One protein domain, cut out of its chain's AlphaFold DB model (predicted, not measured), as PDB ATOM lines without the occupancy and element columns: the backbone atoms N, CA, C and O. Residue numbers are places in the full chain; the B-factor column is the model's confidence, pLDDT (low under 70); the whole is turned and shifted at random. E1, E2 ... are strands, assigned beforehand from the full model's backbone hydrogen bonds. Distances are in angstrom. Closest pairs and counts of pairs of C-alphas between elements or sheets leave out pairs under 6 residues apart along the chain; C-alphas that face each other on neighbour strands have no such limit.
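This is residues 306 to 422 of the 546 residues of an uncharacterized protein of Sanguibacteroides justesenii (UniProt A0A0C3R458). A long, strongly twisted sheet of four strands, E4 to E7, is partly face to face with a smaller sheet, E1 to E3, in a loose two-layer sandwich, and the tip of the E2 to E3 loop, residues 333 to 338, sticks out at one end. The printed part has 117 residues and no named helix; its seven strands, E1 to E7 in chain order, form two antiparallel sheets, E4 - E5 - E6 - E7 and E1 - E2 - E3, each a meander, every strand the antiparallel neighbour of the one before. The class is all strand; the whole is compact, with a radius of gyration of the C-alphas of 14.9 A, and elongated, spanning 51 by 29 by 26 A.

E4, residues 364 to 374, is 26.6 A long and bends by 66 degrees at residue 367. E5, 377 to 386, measures 26.4 A; E6, 394 to 404, 31.8 A; E7, 411 to 420, 27.3 A, ending at C-alpha 420 (-82.414, 5.795, 14.085). E1, 313 to 319, begins at C-alpha 313 (-77.403, 32.768, -2.323); E2 is 324 to 330 and E3 343 to 346.

Hairpin E4 and E5 has N 370 and O 381 at 3.0 A, E5 and E6 N 382 and O 398 at 2.8 A, and E6 and E7 N 399 and O 417 at 2.8 A, within hydrogen-bond range. So are N 317 and O 326 of hairpin E1 and E2, 2.9 A, and N 327 and O 345 of E2 and E3, 2.8 A. The sheets' strands stand at 24 degrees. The closest C-alphas of E1 and E4, Phe 318 and Met 366, are 7.9 A apart.

The farthest C-alphas, Tyr 335 and Asp 392, are 50.8 A apart. The printed part has no cut. Links E2 to E3 and E3 to E4 are long. Residues 308 to 313, 330 to 343 and 409 to 410 have pLDDT under 70.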
ATOM      1  N   ALA A 306     -76.178  21.636   0.139       88.75
ATOM      2  CA  ALA A 306     -77.629  21.526   0.071       88.75
ATOM      3  C   ALA A 306     -78.214  22.937  -0.018       88.75
ATOM      4  O   ALA A 306     -78.102  23.727   0.919       88.75
ATOM      5  N   SER A 307     -78.821  23.270  -1.152       76.44
ATOM      6  CA  SER A 307     -79.399  24.589  -1.387       76.44
ATOM      7  C   SER A 307     -80.821  24.468  -1.912       76.44
ATOM      8  O   SER A 307     -81.116  23.648  -2.779       76.44
ATOM      9  N   TYR A 308     -81.691  25.334  -1.406       66.94
ATOM     10  CA  TYR A 308     -83.070  25.461  -1.845       66.94
ATOM     11  C   TYR A 308     -83.502  26.909  -1.636       66.94
ATOM     12  O   TYR A 308     -83.565  27.358  -0.493       66.94
ATOM     13  N   ARG A 309     -83.761  27.631  -2.730       57.09
ATOM     14  CA  ARG A 309     -84.471  28.922  -2.841       57.09
ATOM     15  C   ARG A 309     -84.200  29.520  -4.220       57.09
ATOM     16  O   ARG A 309     -83.131  29.306  -4.784       57.09
ATOM     17  N   TYR A 310     -85.187  30.257  -4.712       57.88
ATOM     18  CA  TYR A 310     -85.286  30.747  -6.085       57.88
ATOM     19  C   TYR A 310     -84.679  32.146  -6.303       57.88
ATOM     20  O   TYR A 310     -84.734  32.641  -7.416       57.88
ATOM     21  N   ASP A 311     -84.114  32.793  -5.276       57.28
ATOM     22  CA  ASP A 311     -83.790  34.233  -5.311       57.28
ATOM     23  C   ASP A 311     -82.645  34.673  -4.367       57.28
ATOM     24  O   ASP A 311     -82.309  35.859  -4.273       57.28
ATOM     25  N   GLU A 312     -82.026  33.740  -3.639       68.00
ATOM     26  CA  GLU A 312     -80.996  34.030  -2.634       68.00
ATOM     27  C   GLU A 312     -79.785  33.102  -2.801       68.00
ATOM     28  O   GLU A 312     -79.911  31.938  -3.187       68.00
ATOM     29  N   LEU A 313     -78.597  33.600  -2.451       69.81
ATOM     30  CA  LEU A 313     -77.403  32.768  -2.323       69.81
ATOM     31  C   LEU A 313     -77.395  32.170  -0.906       69.81
ATOM     32  O   LEU A 313     -76.799  32.707   0.025       69.81
ATOM     33  N   VAL A 314     -78.135  31.069  -0.742       75.81
ATOM     34  CA  VAL A 314     -78.251  30.322   0.521       75.81
ATOM     35  C   VAL A 314     -77.890  28.861   0.298       75.81
ATOM     36  O   VAL A 314     -78.355  28.240  -0.659       75.81
ATOM     37  N   GLY A 315     -77.102  28.281   1.200       83.31
ATOM     38  CA  GLY A 315     -76.793  26.856   1.152       83.31
ATOM     39  C   GLY A 315     -76.155  26.332   2.432       83.31
ATOM     40  O   GLY A 315     -75.384  27.024   3.087       83.31
ATOM     41  N   LEU A 316     -76.460  25.085   2.766       89.50
ATOM     42  CA  LEU A 316     -75.902  24.354   3.895       89.50
ATOM     43  C   LEU A 316     -74.782  23.431   3.407       89.50
ATOM     44  O   LEU A 316     -74.974  22.692   2.445       89.50
ATOM     45  N   THR A 317     -73.653  23.403   4.106       94.19
ATOM     46  CA  THR A 317     -72.601  22.399   3.893       94.19
ATOM     47  C   THR A 317     -72.152  21.793   5.217       94.19
ATOM     48  O   THR A 317     -72.218  22.433   6.270       94.19
ATOM     49  N   PHE A 318     -71.701  20.544   5.172       95.88
ATOM     50  CA  PHE A 318     -71.035  19.895   6.293       95.88
ATOM     51  C   PHE A 318     -69.518  20.053   6.166       95.88
ATOM     52  O   PHE A 318     -68.916  19.597   5.196       95.88
ATOM     53  N   ASP A 319     -68.908  20.681   7.165       96.56
ATOM     54  CA  ASP A 319     -67.463  20.821   7.320       96.56
ATOM     55  C   ASP A 319     -66.893  19.548   7.959       96.56
ATOM     56  O   ASP A 319     -66.960  19.364   9.180       96.56
ATOM     57  N   LYS A 320     -66.320  18.676   7.123       95.94
ATOM     58  CA  LYS A 320     -65.751  17.373   7.508       95.94
ATOM     59  C   LYS A 320     -64.557  17.518   8.443       95.94
ATOM     60  O   LYS A 320     -64.310  16.655   9.278       95.94
ATOM     61  N   LYS A 321     -63.812  18.622   8.332       95.50
ATOM     62  CA  LYS A 321     -62.619  18.870   9.148       95.50
ATOM     63  C   LYS A 321     -62.974  19.128  10.609       95.50
ATOM     64  O   LYS A 321     -62.231  18.721  11.500       95.50
ATOM     65  N   ASN A 322     -64.077  19.834  10.856       95.81
ATOM     66  CA  ASN A 322     -64.488  20.239  12.202       95.81
ATOM     67  C   ASN A 322     -65.793  19.574  12.675       95.81
ATOM     68  O   ASN A 322     -66.292  19.943  13.736       95.81
ATOM     69  N   ASN A 323     -66.342  18.628  11.905       96.00
ATOM     70  CA  ASN A 323     -67.597  17.917  12.168       96.00
ATOM     71  C   ASN A 323     -68.750  18.850  12.562       96.00
ATOM     72  O   ASN A 323     -69.378  18.690  13.611       96.00
ATOM     73  N   ARG A 324     -69.019  19.859  11.730       95.12
ATOM     74  CA  ARG A 324     -70.064  20.864  11.974       95.12
ATOM     75  C   ARG A 324     -70.776  21.251  10.688       95.12
ATOM     76  O   ARG A 324     -70.197  21.191   9.609       95.12
ATOM     77  N   PHE A 325     -72.001  21.735  10.812       94.31
ATOM     78  CA  PHE A 325     -72.688  22.402   9.718       94.31
ATOM     79  C   PHE A 325     -72.304  23.879   9.630       94.31
ATOM     80  O   PHE A 325     -72.204  24.589  10.639       94.31
ATOM     81  N   LEU A 326     -72.121  24.332   8.395       92.12
ATOM     82  CA  LEU A 326     -71.943  25.724   8.016       92.12
ATOM     83  C   LEU A 326     -73.093  26.140   7.096       92.12
ATOM     84  O   LEU A 326     -73.586  25.341   6.298       92.12
ATOM     85  N   MET A 327     -73.505  27.397   7.203       86.88
ATOM     86  CA  MET A 327     -74.517  28.012   6.355       86.88
ATOM     87  C   MET A 327     -73.881  29.163   5.585       86.88
ATOM     88  O   MET A 327     -73.310  30.075   6.181       86.88
ATOM     89  N   LEU A 328     -74.002  29.125   4.266       84.06
ATOM     90  CA  LEU A 328     -73.849  30.291   3.415       84.06
ATOM     91  C   LEU A 328     -75.165  31.059   3.430       84.06
ATOM     92  O   LEU A 328     -76.211  30.494   3.103       84.06
ATOM     93  N   GLN A 329     -75.098  32.335   3.784       74.31
ATOM     94  CA  GLN A 329     -76.236  33.232   3.707       74.31
ATOM     95  C   GLN A 329     -75.825  34.539   3.047       74.31
ATOM     96  O   GLN A 329     -74.917  35.221   3.514       74.31
ATOM     97  N   ASP A 330     -76.545  34.890   1.990       66.31
ATOM     98  CA  ASP A 330     -76.512  36.217   1.404       66.31
ATOM     99  C   ASP A 330     -77.947  36.657   1.089       66.31
ATOM    100  O   ASP A 330     -78.566  36.239   0.100       66.31
ATOM    101  N   ARG A 331     -78.514  37.462   1.992       56.41
ATOM    102  CA  ARG A 331     -79.789  38.142   1.768       56.41
ATOM    103  C   ARG A 331     -79.511  39.587   1.425       56.41
ATOM    104  O   ARG A 331     -79.475  40.449   2.293       56.41
ATOM    105  N   PHE A 332     -79.366  39.854   0.135       51.75
ATOM    106  CA  PHE A 332     -79.363  41.218  -0.368       51.75
ATOM    107  C   PHE A 332     -80.750  41.846  -0.180       51.75
ATOM    108  O   PHE A 332     -81.650  41.629  -0.995       51.75
ATOM    109  N   GLU A 333     -80.935  42.617   0.893       47.66
ATOM    110  CA  GLU A 333     -82.101  43.484   1.042       47.66
ATOM    111  C   GLU A 333     -81.974  44.650   0.048       47.66
ATOM    112  O   GLU A 333     -81.154  45.553   0.204       47.66
ATOM    113  N   TYR A 334     -82.810  44.625  -0.995       40.28
ATOM    114  CA  TYR A 334     -82.856  45.630  -2.067       40.28
ATOM    115  C   TYR A 334     -83.115  47.064  -1.555       40.28
ATOM    116  O   TYR A 334     -82.843  48.033  -2.261       40.28
ATOM    117  N   TYR A 335     -83.637  47.215  -0.333       42.47
ATOM    118  CA  TYR A 335     -84.194  48.476   0.160       42.47
ATOM    119  C   TYR A 335     -83.311  49.268   1.126       42.47
ATOM    120  O   TYR A 335     -83.525  50.473   1.226       42.47
ATOM    121  N   ASP A 336     -82.323  48.656   1.788       41.12
ATOM    122  CA  ASP A 336     -81.625  49.325   2.904       41.12
ATOM    123  C   ASP A 336     -80.125  49.565   2.675       41.12
ATOM    124  O   ASP A 336     -79.430  50.093   3.541       41.12
ATOM    125  N   GLY A 337     -79.588  49.194   1.505       38.09
ATOM    126  CA  GLY A 337     -78.166  49.389   1.186       38.09
ATOM    127  C   GLY A 337     -77.200  48.646   2.125       38.09
ATOM    128  O   GLY A 337     -75.985  48.827   2.024       38.09
ATOM    129  N   ALA A 338     -77.724  47.811   3.026       39.44
ATOM    130  CA  ALA A 338     -76.960  46.967   3.921       39.44
ATOM    131  C   ALA A 338     -76.465  45.738   3.151       39.44
ATOM    132  O   ALA A 338     -77.236  44.898   2.693       39.44
ATOM    133  N   VAL A 339     -75.146  45.660   2.989       42.47
ATOM    134  CA  VAL A 339     -74.452  44.487   2.459       42.47
ATOM    135  C   VAL A 339     -74.043  43.631   3.654       42.47
ATOM    136  O   VAL A 339     -72.937  43.778   4.172       42.47
ATOM    137  N   GLU A 340     -74.917  42.740   4.114       47.47
ATOM    138  CA  GLU A 340     -74.446  41.547   4.824       47.47
ATOM    139  C   GLU A 340     -73.934  40.590   3.744       47.47
ATOM    140  O   GLU A 340     -74.684  39.779   3.220       47.47
ATOM    141  N   GLY A 341     -72.687  40.793   3.300       44.47
ATOM    142  CA  GLY A 341     -72.109  40.006   2.206       44.47
ATOM    143  C   GLY A 341     -72.135  38.507   2.507       44.47
ATOM    144  O   GLY A 341     -72.149  38.132   3.673       44.47
ATOM    145  N   GLY A 342     -72.112  37.670   1.464       54.47
ATOM    146  CA  GLY A 342     -72.094  36.205   1.542       54.47
ATOM    147  C   GLY A 342     -71.072  35.643   2.529       54.47
ATOM    148  O   GLY A 342     -69.929  35.345   2.181       54.47
ATOM    149  N   VAL A 343     -71.501  35.484   3.777       67.75
ATOM    150  CA  VAL A 343     -70.698  34.941   4.864       67.75
ATOM    151  C   VAL A 343     -71.088  33.480   5.014       67.75
ATOM    152  O   VAL A 343     -72.229  33.143   5.335       67.75
ATOM    153  N   ILE A 344     -70.114  32.595   4.803       83.12
ATOM    154  CA  ILE A 344     -70.200  31.246   5.355       83.12
ATOM    155  C   ILE A 344     -70.005  31.381   6.862       83.12
ATOM    156  O   ILE A 344     -68.961  31.833   7.332       83.12
ATOM    157  N   SER A 345     -71.024  30.997   7.620       83.56
ATOM    158  CA  SER A 345     -71.053  31.075   9.076       83.56
ATOM    159  C   SER A 345     -71.378  29.719   9.686       83.56
ATOM    160  O   SER A 345     -71.915  28.821   9.037       83.56
ATOM    161  N   GLN A 346     -71.023  29.548  10.954       84.88
ATOM    162  CA  GLN A 346     -71.442  28.378  11.712       84.88
ATOM    163  C   GLN A 346     -72.925  28.494  12.063       84.88
ATOM    164  O   GLN A 346     -73.386  29.562  12.462       84.88
ATOM    165  N   VAL A 347     -73.657  27.383  11.967       87.19
ATOM    166  CA  VAL A 347     -75.064  27.365  12.375       87.19
ATOM    167  C   VAL A 347     -75.199  27.535  13.889       87.19
ATOM    168  O   VAL A 347     -74.424  26.966  14.666       87.19
ATOM    169  N   TYR A 348     -76.210  28.287  14.317       86.81
ATOM    170  CA  TYR A 348     -76.587  28.381  15.722       86.81
ATOM    171  C   TYR A 348     -77.744  27.426  16.024       86.81
ATOM    172  O   TYR A 348     -78.798  27.512  15.403       86.81
ATOM    173  N   GLN A 349     -77.540  26.531  16.990       89.62
ATOM    174  CA  GLN A 349     -78.564  25.649  17.544       89.62
ATOM    175  C   GLN A 349     -78.641  25.903  19.049       89.62
ATOM    176  O   GLN A 349     -77.606  25.884  19.724       89.62
ATOM    177  N   ALA A 350     -79.847  26.091  19.587       88.00
ATOM    178  CA  ALA A 350     -80.040  26.138  21.033       88.00
ATOM    179  C   ALA A 350     -79.543  24.827  21.691       88.00
ATOM    180  O   ALA A 350     -79.752  23.747  21.126       88.00
ATOM    181  N   PRO A 351     -78.895  24.883  22.872       89.56
ATOM    182  CA  PRO A 351     -78.429  23.684  23.562       89.56
ATOM    183  C   PRO A 351     -79.547  22.654  23.752       89.56
ATOM    184  O   PRO A 351     -80.638  22.992  24.211       89.56
ATOM    185  N   SER A 352     -79.265  21.396  23.422       86.75
ATOM    186  CA  SER A 352     -80.215  20.292  23.546       86.75
ATOM    187  C   SER A 352     -79.509  19.021  24.009       86.75
ATOM    188  O   SER A 352     -78.399  18.731  23.571       86.75
ATOM    189  N   GLU A 353     -80.164  18.260  24.888       87.81
ATOM    190  CA  GLU A 353     -79.770  16.883  25.221       87.81
ATOM    191  C   GLU A 353     -80.472  15.848  24.321       87.81
ATOM    192  O   GLU A 353     -80.059  14.691  24.265       87.81
ATOM    193  N   GLU A 354     -81.533  16.255  23.616       90.19
ATOM    194  CA  GLU A 354     -82.334  15.387  22.743       90.19
ATOM    195  C   GLU A 354     -81.694  15.228  21.360       90.19
ATOM    196  O   GLU A 354     -81.650  14.123  20.816       90.19
ATOM    197  N   PHE A 355     -81.162  16.326  20.819       92.88
ATOM    198  CA  PHE A 355     -80.606  16.386  19.472       92.88
ATOM    199  C   PHE A 355     -79.083  16.507  19.491       92.88
ATOM    200  O   PHE A 355     -78.504  17.257  20.277       92.88
ATOM    201  N   THR A 356     -78.432  15.818  18.561       94.56
ATOM    202  CA  THR A 356     -77.018  15.993  18.238       94.56
ATOM    203  C   THR A 356     -76.784  17.445  17.810       94.56
ATOM    204  O   THR A 356     -77.498  17.981  16.964       94.56
ATOM    205  N   MET A 357     -75.791  18.102  18.410       94.31
ATOM    206  CA  MET A 357     -75.509  19.514  18.150       94.31
ATOM    207  C   MET A 357     -74.919  19.702  16.743       94.31
ATOM    208  O   MET A 357     -73.835  19.215  16.443       94.31
ATOM    209  N   MET A 358     -75.589  20.456  15.872       93.81
ATOM    210  CA  MET A 358     -75.152  20.681  14.482       93.81
ATOM    211  C   MET A 358     -73.892  21.542  14.368       93.81
ATOM    212  O   MET A 358     -73.173  21.485  13.374       93.81
ATOM    213  N   ASN A 359     -73.599  22.337  15.393       91.31
ATOM    214  CA  ASN A 359     -72.410  23.175  15.449       91.31
ATOM    215  C   ASN A 359     -71.160  22.396  15.934       91.31
ATOM    216  O   ASN A 359     -70.055  22.929  15.849       91.31
ATOM    217  N   ASN A 360     -71.337  21.160  16.417       93.62
ATOM    218  CA  ASN A 360     -70.301  20.171  16.712       93.62
ATOM    219  C   ASN A 360     -70.959  18.790  16.876       93.62
ATOM    220  O   ASN A 360     -71.439  18.446  17.958       93.62
ATOM    221  N   MET A 361     -70.959  17.999  15.809       95.06
ATOM    222  CA  MET A 361     -71.615  16.693  15.784       95.06
ATOM    223  C   MET A 361     -70.788  15.585  16.450       95.06
ATOM    224  O   MET A 361     -71.288  14.474  16.604       95.06
ATOM    225  N   GLY A 362     -69.550  15.860  16.870       95.06
ATOM    226  CA  GLY A 362     -68.664  14.857  17.462       95.06
ATOM    227  C   GLY A 362     -68.125  13.866  16.426       95.06
ATOM    228  O   GLY A 362     -67.645  14.278  15.372       95.06
ATOM    229  N   ASP A 363     -68.160  12.573  16.741       96.00
ATOM    230  CA  ASP A 363     -67.717  11.490  15.853       96.00
ATOM    231  C   ASP A 363     -68.894  10.974  15.012       96.00
ATOM    232  O   ASP A 363     -69.693  10.137  15.453       96.00
ATOM    233  N   VAL A 364     -69.028  11.531  13.806       96.44
ATOM    234  CA  VAL A 364     -70.062  11.160  12.837       96.44
ATOM    235  C   VAL A 364     -69.465  10.896  11.461       96.44
ATOM    236  O   VAL A 364     -68.521  11.556  11.038       96.44
ATOM    237  N   GLU A 365     -70.072   9.964  10.735       95.44
ATOM    238  CA  GLU A 365     -69.813   9.728   9.314       95.44
ATOM    239  C   GLU A 365     -70.998  10.282   8.520       95.44
ATOM    240  O   GLU A 365     -72.104   9.738   8.575       95.44
ATOM    241  N   MET A 366     -70.793  11.405   7.834       96.25
ATOM    242  CA  MET A 366     -71.840  12.061   7.052       96.25
ATOM    243  C   MET A 366     -72.067  11.317   5.733       96.25
ATOM    244  O   MET A 366     -71.124  11.142   4.967       96.25
ATOM    245  N   LEU A 367     -73.309  10.909   5.458       95.50
ATOM    246  CA  LEU A 367     -73.650  10.136   4.255       95.50
ATOM    247  C   LEU A 367     -74.357  10.985   3.208       95.50
ATOM    248  O   LEU A 367     -74.043  10.914   2.025       95.50
ATOM    249  N   TYR A 368     -75.333  11.778   3.643       95.56
ATOM    250  CA  TYR A 368     -76.141  12.586   2.744       95.56
ATOM    251  C   TYR A 368     -76.776  13.751   3.481       95.56
ATOM    252  O   TYR A 368     -77.170  13.628   4.640       95.56
ATOM    253  N   TYR A 369     -76.946  14.863   2.781       93.94
ATOM    254  CA  TYR A 369     -77.854  15.910   3.201       93.94
ATOM    255  C   TYR A 369     -78.414  16.633   1.987       93.94
ATOM    256  O   TYR A 369     -77.730  16.842   0.988       93.94
ATOM    257  N   GLY A 370     -79.683  17.001   2.086       91.06
ATOM    258  CA  GLY A 370     -80.410  17.686   1.032       91.06
ATOM    259  C   GLY A 370     -81.509  18.554   1.620       91.06
ATOM    260  O   GLY A 370     -81.909  18.394   2.775       91.06
ATOM    261  N   SER A 371     -81.978  19.497   0.819       87.75
ATOM    262  CA  SER A 371     -82.987  20.477   1.206       87.75
ATOM    263  C   SER A 371     -84.299  20.246   0.475       87.75
ATOM    264  O   SER A 371     -84.303  19.839  -0.684       87.75
ATOM    265  N   TYR A 372     -85.406  20.548   1.142       85.50
ATOM    266  CA  TYR A 372     -86.750  20.456   0.580       85.50
ATOM    267  C   TYR A 372     -87.681  21.502   1.210       85.50
ATOM    268  O   TYR A 372     -87.400  22.033   2.292       85.50
ATOM    269  N   LYS A 373     -88.811  21.795   0.559       81.62
ATOM    270  CA  LYS A 373     -89.889  22.619   1.134       81.62
ATOM    271  C   LYS A 373     -90.993  21.791   1.751       81.62
ATOM    272  O   LYS A 373     -91.541  20.894   1.112       81.62
ATOM    273  N   ASP A 374     -91.382  22.210   2.945       80.44
ATOM    274  CA  ASP A 374     -92.640  21.840   3.581       80.44
ATOM    275  C   ASP A 374     -93.459  23.116   3.826       80.44
ATOM    276  O   ASP A 374     -93.131  23.914   4.708       80.44
ATOM    277  N   GLY A 375     -94.467  23.358   2.984       80.06
ATOM    278  CA  GLY A 375     -95.122  24.665   2.898       80.06
ATOM    279  C   GLY A 375     -94.107  25.766   2.572       80.06
ATOM    280  O   GLY A 375     -93.349  25.655   1.608       80.06
ATOM    281  N   ASP A 376     -94.057  26.807   3.405       76.75
ATOM    282  CA  ASP A 376     -93.085  27.901   3.280       76.75
ATOM    283  C   ASP A 376     -91.744  27.618   3.984       76.75
ATOM    284  O   ASP A 376     -90.748  28.308   3.722       76.75
ATOM    285  N   ASP A 377     -91.670  26.579   4.823       79.06
ATOM    286  CA  ASP A 377     -90.473  26.242   5.594       79.06
ATOM    287  C   ASP A 377     -89.438  25.534   4.710       79.06
ATOM    288  O   ASP A 377     -89.683  24.467   4.144       79.06
ATOM    289  N   LEU A 378     -88.236  26.114   4.643       82.44
ATOM    290  CA  LEU A 378     -87.056  25.433   4.123       82.44
ATOM    291  C   LEU A 378     -86.537  24.450   5.177       82.44
ATOM    292  O   LEU A 378     -86.125  24.861   6.269       82.44
ATOM    293  N   ARG A 379     -86.539  23.163   4.837       87.88
ATOM    294  CA  ARG A 379     -86.065  22.082   5.698       87.88
ATOM    295  C   ARG A 379     -84.893  21.345   5.079       87.88
ATOM    296  O   ARG A 379     -84.732  21.300   3.863       87.88
ATOM    297  N   TYR A 380     -84.105  20.744   5.953       90.06
ATOM    298  CA  TYR A 380     -82.970  19.912   5.604       90.06
ATOM    299  C   TYR A 380     -83.181  18.521   6.171       90.06
ATOM    300  O   TYR A 380     -83.596  18.370   7.320       90.06
ATOM    301  N   PHE A 381     -82.895  17.516   5.355       92.81
ATOM    302  CA  PHE A 381     -82.796  16.123   5.759       92.81
ATOM    303  C   PHE A 381     -81.326  15.734   5.735       92.81
ATOM    304  O   PHE A 381     -80.638  15.993   4.749       92.81
ATOM    305  N   VAL A 382     -80.859  15.095   6.798       95.00
ATOM    306  CA  VAL A 382     -79.473  14.658   6.960       95.00
ATOM    307  C   VAL A 382     -79.463  13.186   7.326       95.00
ATOM    308  O   VAL A 382     -80.203  12.781   8.215       95.00
ATOM    309  N   MET A 383     -78.601  12.407   6.685       96.06
ATOM    310  CA  MET A 383     -78.326  11.010   6.992       96.06
ATOM    311  C   MET A 383     -76.861  10.863   7.396       96.06
ATOM    312  O   MET A 383     -75.963  11.294   6.670       96.06
ATOM    313  N   TYR A 384     -76.614  10.246   8.546       96.69
ATOM    314  CA  TYR A 384     -75.264  10.069   9.071       96.69
ATOM    315  C   TYR A 384     -75.181   8.873  10.013       96.69
ATOM    316  O   TYR A 384     -76.158   8.489  10.660       96.69
ATOM    317  N   LYS A 385     -73.998   8.280  10.122       96.75
ATOM    318  CA  LYS A 385     -73.688   7.299  11.161       96.75
ATOM    319  C   LYS A 385     -73.178   8.023  12.398       96.75
ATOM    320  O   LYS A 385     -72.311   8.888  12.287       96.75
ATOM    321  N   ASN A 386     -73.702   7.683  13.570       96.12
ATOM    322  CA  ASN A 386     -73.359   8.355  14.819       96.12
ATOM    323  C   ASN A 386     -72.539   7.427  15.729       96.12
ATOM    324  O   ASN A 386     -73.081   6.495  16.328       96.12
ATOM    325  N   ASN A 387     -71.234   7.689  15.828       95.75
ATOM    326  CA  ASN A 387     -70.282   6.899  16.617       95.75
ATOM    327  C   ASN A 387     -70.044   7.485  18.018       95.75
ATOM    328  O   ASN A 387     -69.262   6.936  18.796       95.75
ATOM    329  N   ASN A 388     -70.730   8.576  18.371       94.62
ATOM    330  CA  ASN A 388     -70.626   9.166  19.699       94.62
ATOM    331  C   ASN A 388     -71.049   8.168  20.803       94.62
ATOM    332  O   ASN A 388     -71.884   7.282  20.569       94.62
ATOM    333  N   PRO A 389     -70.532   8.320  22.039       92.00
ATOM    334  CA  PRO A 389     -70.906   7.464  23.164       92.00
ATOM    335  C   PRO A 389     -72.429   7.360  23.350       92.00
ATOM    336  O   PRO A 389     -73.124   8.367  23.436       92.00
ATOM    337  N   GLY A 390     -72.948   6.129  23.422       89.50
ATOM    338  CA  GLY A 390     -74.380   5.849  23.601       89.50
ATOM    339  C   GLY A 390     -75.225   5.830  22.318       89.50
ATOM    340  O   GLY A 390     -76.422   5.560  22.399       89.50
ATOM    341  N   LYS A 391     -74.634   6.086  21.143       92.44
ATOM    342  CA  LYS A 391     -75.317   6.008  19.832       92.44
ATOM    343  C   LYS A 391     -75.025   4.698  19.074       92.44
ATOM    344  O   LYS A 391     -75.696   4.391  18.090       92.44
ATOM    345  N   ASP A 392     -74.077   3.899  19.572       90.38
ATOM    346  CA  ASP A 392     -73.725   2.542  19.115       90.38
ATOM    347  C   ASP A 392     -73.373   2.414  17.618       90.38
ATOM    348  O   ASP A 392     -73.567   1.351  17.029       90.38
ATOM    349  N   GLY A 393     -72.888   3.483  16.972       93.25
ATOM    350  CA  GLY A 393     -72.538   3.455  15.546       93.25
ATOM    351  C   GLY A 393     -73.742   3.247  14.622       93.25
ATOM    352  O   GLY A 393     -73.576   2.762  13.501       93.25
ATOM    353  N   LYS A 394     -74.956   3.557  15.092       95.75
ATOM    354  CA  LYS A 394     -76.192   3.422  14.310       95.75
ATOM    355  C   LYS A 394     -76.309   4.543  13.283       95.75
ATOM    356  O   LYS A 394     -75.778   5.638  13.466       95.75
ATOM    357  N   TYR A 395     -77.060   4.268  12.223       96.50
ATOM    358  CA  TYR A 395     -77.438   5.270  11.236       96.50
ATOM    359  C   TYR A 395     -78.633   6.069  11.744       96.50
ATOM    360  O   TYR A 395     -79.639   5.495  12.163       96.50
ATOM    361  N   TYR A 396     -78.512   7.388  11.713       95.69
ATOM    362  CA  TYR A 396     -79.540   8.338  12.101       95.69
ATOM    363  C   TYR A 396     -79.935   9.182  10.902       95.69
ATOM    364  O   TYR A 396     -79.089   9.548  10.084       95.69
ATOM    365  N   TYR A 397     -81.211   9.550  10.859       95.00
ATOM    366  CA  TYR A 397     -81.639  10.697  10.078       95.00
ATOM    367  C   TYR A 397     -82.038  11.844  11.004       95.00
ATOM    368  O   TYR A 397     -82.621  11.624  12.071       95.00
ATOM    369  N   MET A 398     -81.718  13.065  10.586       94.12
ATOM    370  CA  MET A 398     -82.117  14.300  11.246       94.12
ATOM    371  C   MET A 398     -82.877  15.184  10.265       94.12
ATOM    372  O   MET A 398     -82.505  15.295   9.098       94.12
ATOM    373  N   ILE A 399     -83.932  15.826  10.753       92.81
ATOM    374  CA  ILE A 399     -84.643  16.881  10.040       92.81
ATOM    375  C   ILE A 399     -84.575  18.137  10.885       92.81
ATOM    376  O   ILE A 399     -84.885  18.104  12.076       92.81
ATOM    377  N   PHE A 400     -84.212  19.246  10.261       91.06
ATOM    378  CA  PHE A 400     -84.219  20.554  10.896       91.06
ATOM    379  C   PHE A 400     -84.663  21.624   9.907       91.06
ATOM    380  O   PHE A 400     -84.656  21.415   8.690       91.06
ATOM    381  N   LYS A 401     -85.062  22.779  10.430       88.25
ATOM    382  CA  LYS A 401     -85.364  23.960   9.621       88.25
ATOM    383  C   LYS A 401     -84.448  25.113   9.967       88.25
ATOM    384  O   LYS A 401     -83.948  25.192  11.085       88.25
ATOM    385  N   TYR A 402     -84.265  26.008   9.008       80.25
ATOM    386  CA  TYR A 402     -83.555  27.263   9.219       80.25
ATOM    387  C   TYR A 402     -84.566  28.393   9.399       80.25
ATOM    388  O   TYR A 402     -85.434  28.594   8.545       80.25
ATOM    389  N   HIS A 403     -84.490  29.101  10.520       78.19
ATOM    390  CA  HIS A 403     -85.491  30.073  10.944       78.19
ATOM    391  C   HIS A 403     -84.834  31.377  11.399       78.19
ATOM    392  O   HIS A 403     -83.768  31.351  12.008       78.19
ATOM    393  N   ARG A 404     -85.483  32.511  11.108       75.31
ATOM    394  CA  ARG A 404     -85.141  33.802  11.712       75.31
ATOM    395  C   ARG A 404     -86.069  34.043  12.869       75.31
ATOM    396  O   ARG A 404     -87.271  34.193  12.658       75.31
ATOM    397  N   ASP A 405     -85.483  34.160  14.041       72.69
ATOM    398  CA  ASP A 405     -86.167  34.727  15.179       72.69
ATOM    399  C   ASP A 405     -86.383  36.228  14.917       72.69
ATOM    400  O   ASP A 405     -85.439  37.003  14.752       72.69
ATOM    401  N   TRP A 406     -87.649  36.634  14.821       75.88
ATOM    402  CA  TRP A 406     -88.034  38.020  14.549       75.88
ATOM    403  C   TRP A 406     -87.821  38.959  15.740       75.88
ATOM    404  O   TRP A 406     -87.764  40.170  15.538       75.88
ATOM    405  N   GLU A 407     -87.701  38.434  16.960       76.75
ATOM    406  CA  GLU A 407     -87.466  39.233  18.166       76.75
ATOM    407  C   GLU A 407     -85.981  39.550  18.339       76.75
ATOM    408  O   GLU A 407     -85.617  40.688  18.644       76.75
ATOM    409  N   THR A 408     -85.114  38.558  18.125       70.19
ATOM    410  CA  THR A 408     -83.658  38.718  18.274       70.19
ATOM    411  C   THR A 408     -82.954  39.087  16.971       70.19
ATOM    412  O   THR A 408     -81.820  39.565  16.994       70.19
ATOM    413  N   GLY A 409     -83.609  38.871  15.828       68.06
ATOM    414  CA  GLY A 409     -83.019  39.012  14.501       68.06
ATOM    415  C   GLY A 409     -82.027  37.900  14.146       68.06
ATOM    416  O   GLY A 409     -81.463  37.944  13.053       68.06
ATOM    417  N   LEU A 410     -81.816  36.923  15.036       68.62
ATOM    418  CA  LEU A 410     -80.857  35.841  14.846       68.62
ATOM    419  C   LEU A 410     -81.415  34.764  13.923       68.62
ATOM    420  O   LEU A 410     -82.598  34.423  13.951       68.62
ATOM    421  N   TRP A 411     -80.519  34.199  13.126       76.12
ATOM    422  CA  TRP A 411     -80.798  33.002  12.360       76.12
ATOM    423  C   TRP A 411     -80.351  31.764  13.126       76.12
ATOM    424  O   TRP A 411     -79.209  31.675  13.578       76.12
ATOM    425  N   GLU A 412     -81.248  30.795  13.240       83.25
ATOM    426  CA  GLU A 412     -81.011  29.557  13.963       83.25
ATOM    427  C   GLU A 412     -81.457  28.331  13.169       83.25
ATOM    428  O   GLU A 412     -82.346  28.380  12.311       83.25
ATOM    429  N   VAL A 413     -80.821  27.202  13.465       87.75
ATOM    430  CA  VAL A 413     -81.275  25.884  13.038       87.75
ATOM    431  C   VAL A 413     -82.094  25.258  14.160       87.75
ATOM    432  O   VAL A 413     -81.624  25.074  15.282       87.75
ATOM    433  N   ILE A 414     -83.337  24.913  13.840       90.62
ATOM    434  CA  ILE A 414     -84.277  24.296  14.772       90.62
ATOM    435  C   ILE A 414     -84.386  22.816  14.401       90.62
ATOM    436  O   ILE A 414     -85.001  22.504  13.371       90.62
ATOM    437  N   PRO A 415     -83.793  21.896  15.185       92.81
ATOM    438  CA  PRO A 415     -83.994  20.473  14.978       92.81
ATOM    439  C   PRO A 415     -85.457  20.108  15.234       92.81
ATOM    440  O   PRO A 415     -86.092  20.606  16.161       92.81
ATOM    441  N   LEU A 416     -85.998  19.252  14.373       91.94
ATOM    442  CA  LEU A 416     -87.389  18.805  14.415       91.94
ATOM    443  C   LEU A 416     -87.471  17.313  14.735       91.94
ATOM    444  O   LEU A 416     -88.343  16.881  15.484       91.94
ATOM    445  N   ILE A 417     -86.586  16.513  14.133       91.88
ATOM    446  CA  ILE A 417     -86.555  15.055  14.272       91.88
ATOM    447  C   ILE A 417     -85.095  14.601  14.278       91.88
ATOM    448  O   ILE A 417     -84.323  15.036  13.432       91.88
ATOM    449  N   GLU A 418     -84.736  13.681  15.170       93.69
ATOM    450  CA  GLU A 418     -83.541  12.840  15.056       93.69
ATOM    451  C   GLU A 418     -83.908  11.427  15.501       93.69
ATOM    452  O   GLU A 418     -84.328  11.208  16.638       93.69
ATOM    453  N   LYS A 419     -83.796  10.455  14.597       92.81
ATOM    454  CA  LYS A 419     -84.176   9.063  14.868       92.81
ATOM    455  C   LYS A 419     -83.214   8.106  14.189       92.81
ATOM    456  O   LYS A 419     -82.629   8.430  13.158       92.81
ATOM    457  N   VAL A 420     -83.090   6.908  14.759       94.25
ATOM    458  CA  VAL A 420     -82.414   5.795  14.085       94.25
ATOM    459  C   VAL A 420     -83.154   5.519  12.780       94.25
ATOM    460  O   VAL A 420     -84.382   5.403  12.779       94.25
ATOM    461  N   PHE A 421     -82.418   5.441  11.676       95.06
ATOM    462  CA  PHE A 421     -82.993   5.106  10.385       95.06
ATOM    463  C   PHE A 421     -83.482   3.649  10.412       95.06
ATOM    464  O   PHE A 421     -82.686   2.749  10.696       95.06
ATOM    465  N   PRO A 422     -84.776   3.389  10.150       92.69
ATOM    466  CA  PRO A 422     -85.374   2.084  10.425       92.69
ATOM    467  C   PRO A 422     -84.863   0.950   9.532       92.69
ATOM    468  O   PRO A 422     -84.936  -0.202   9.941       92.69
TER     469      PRO A 422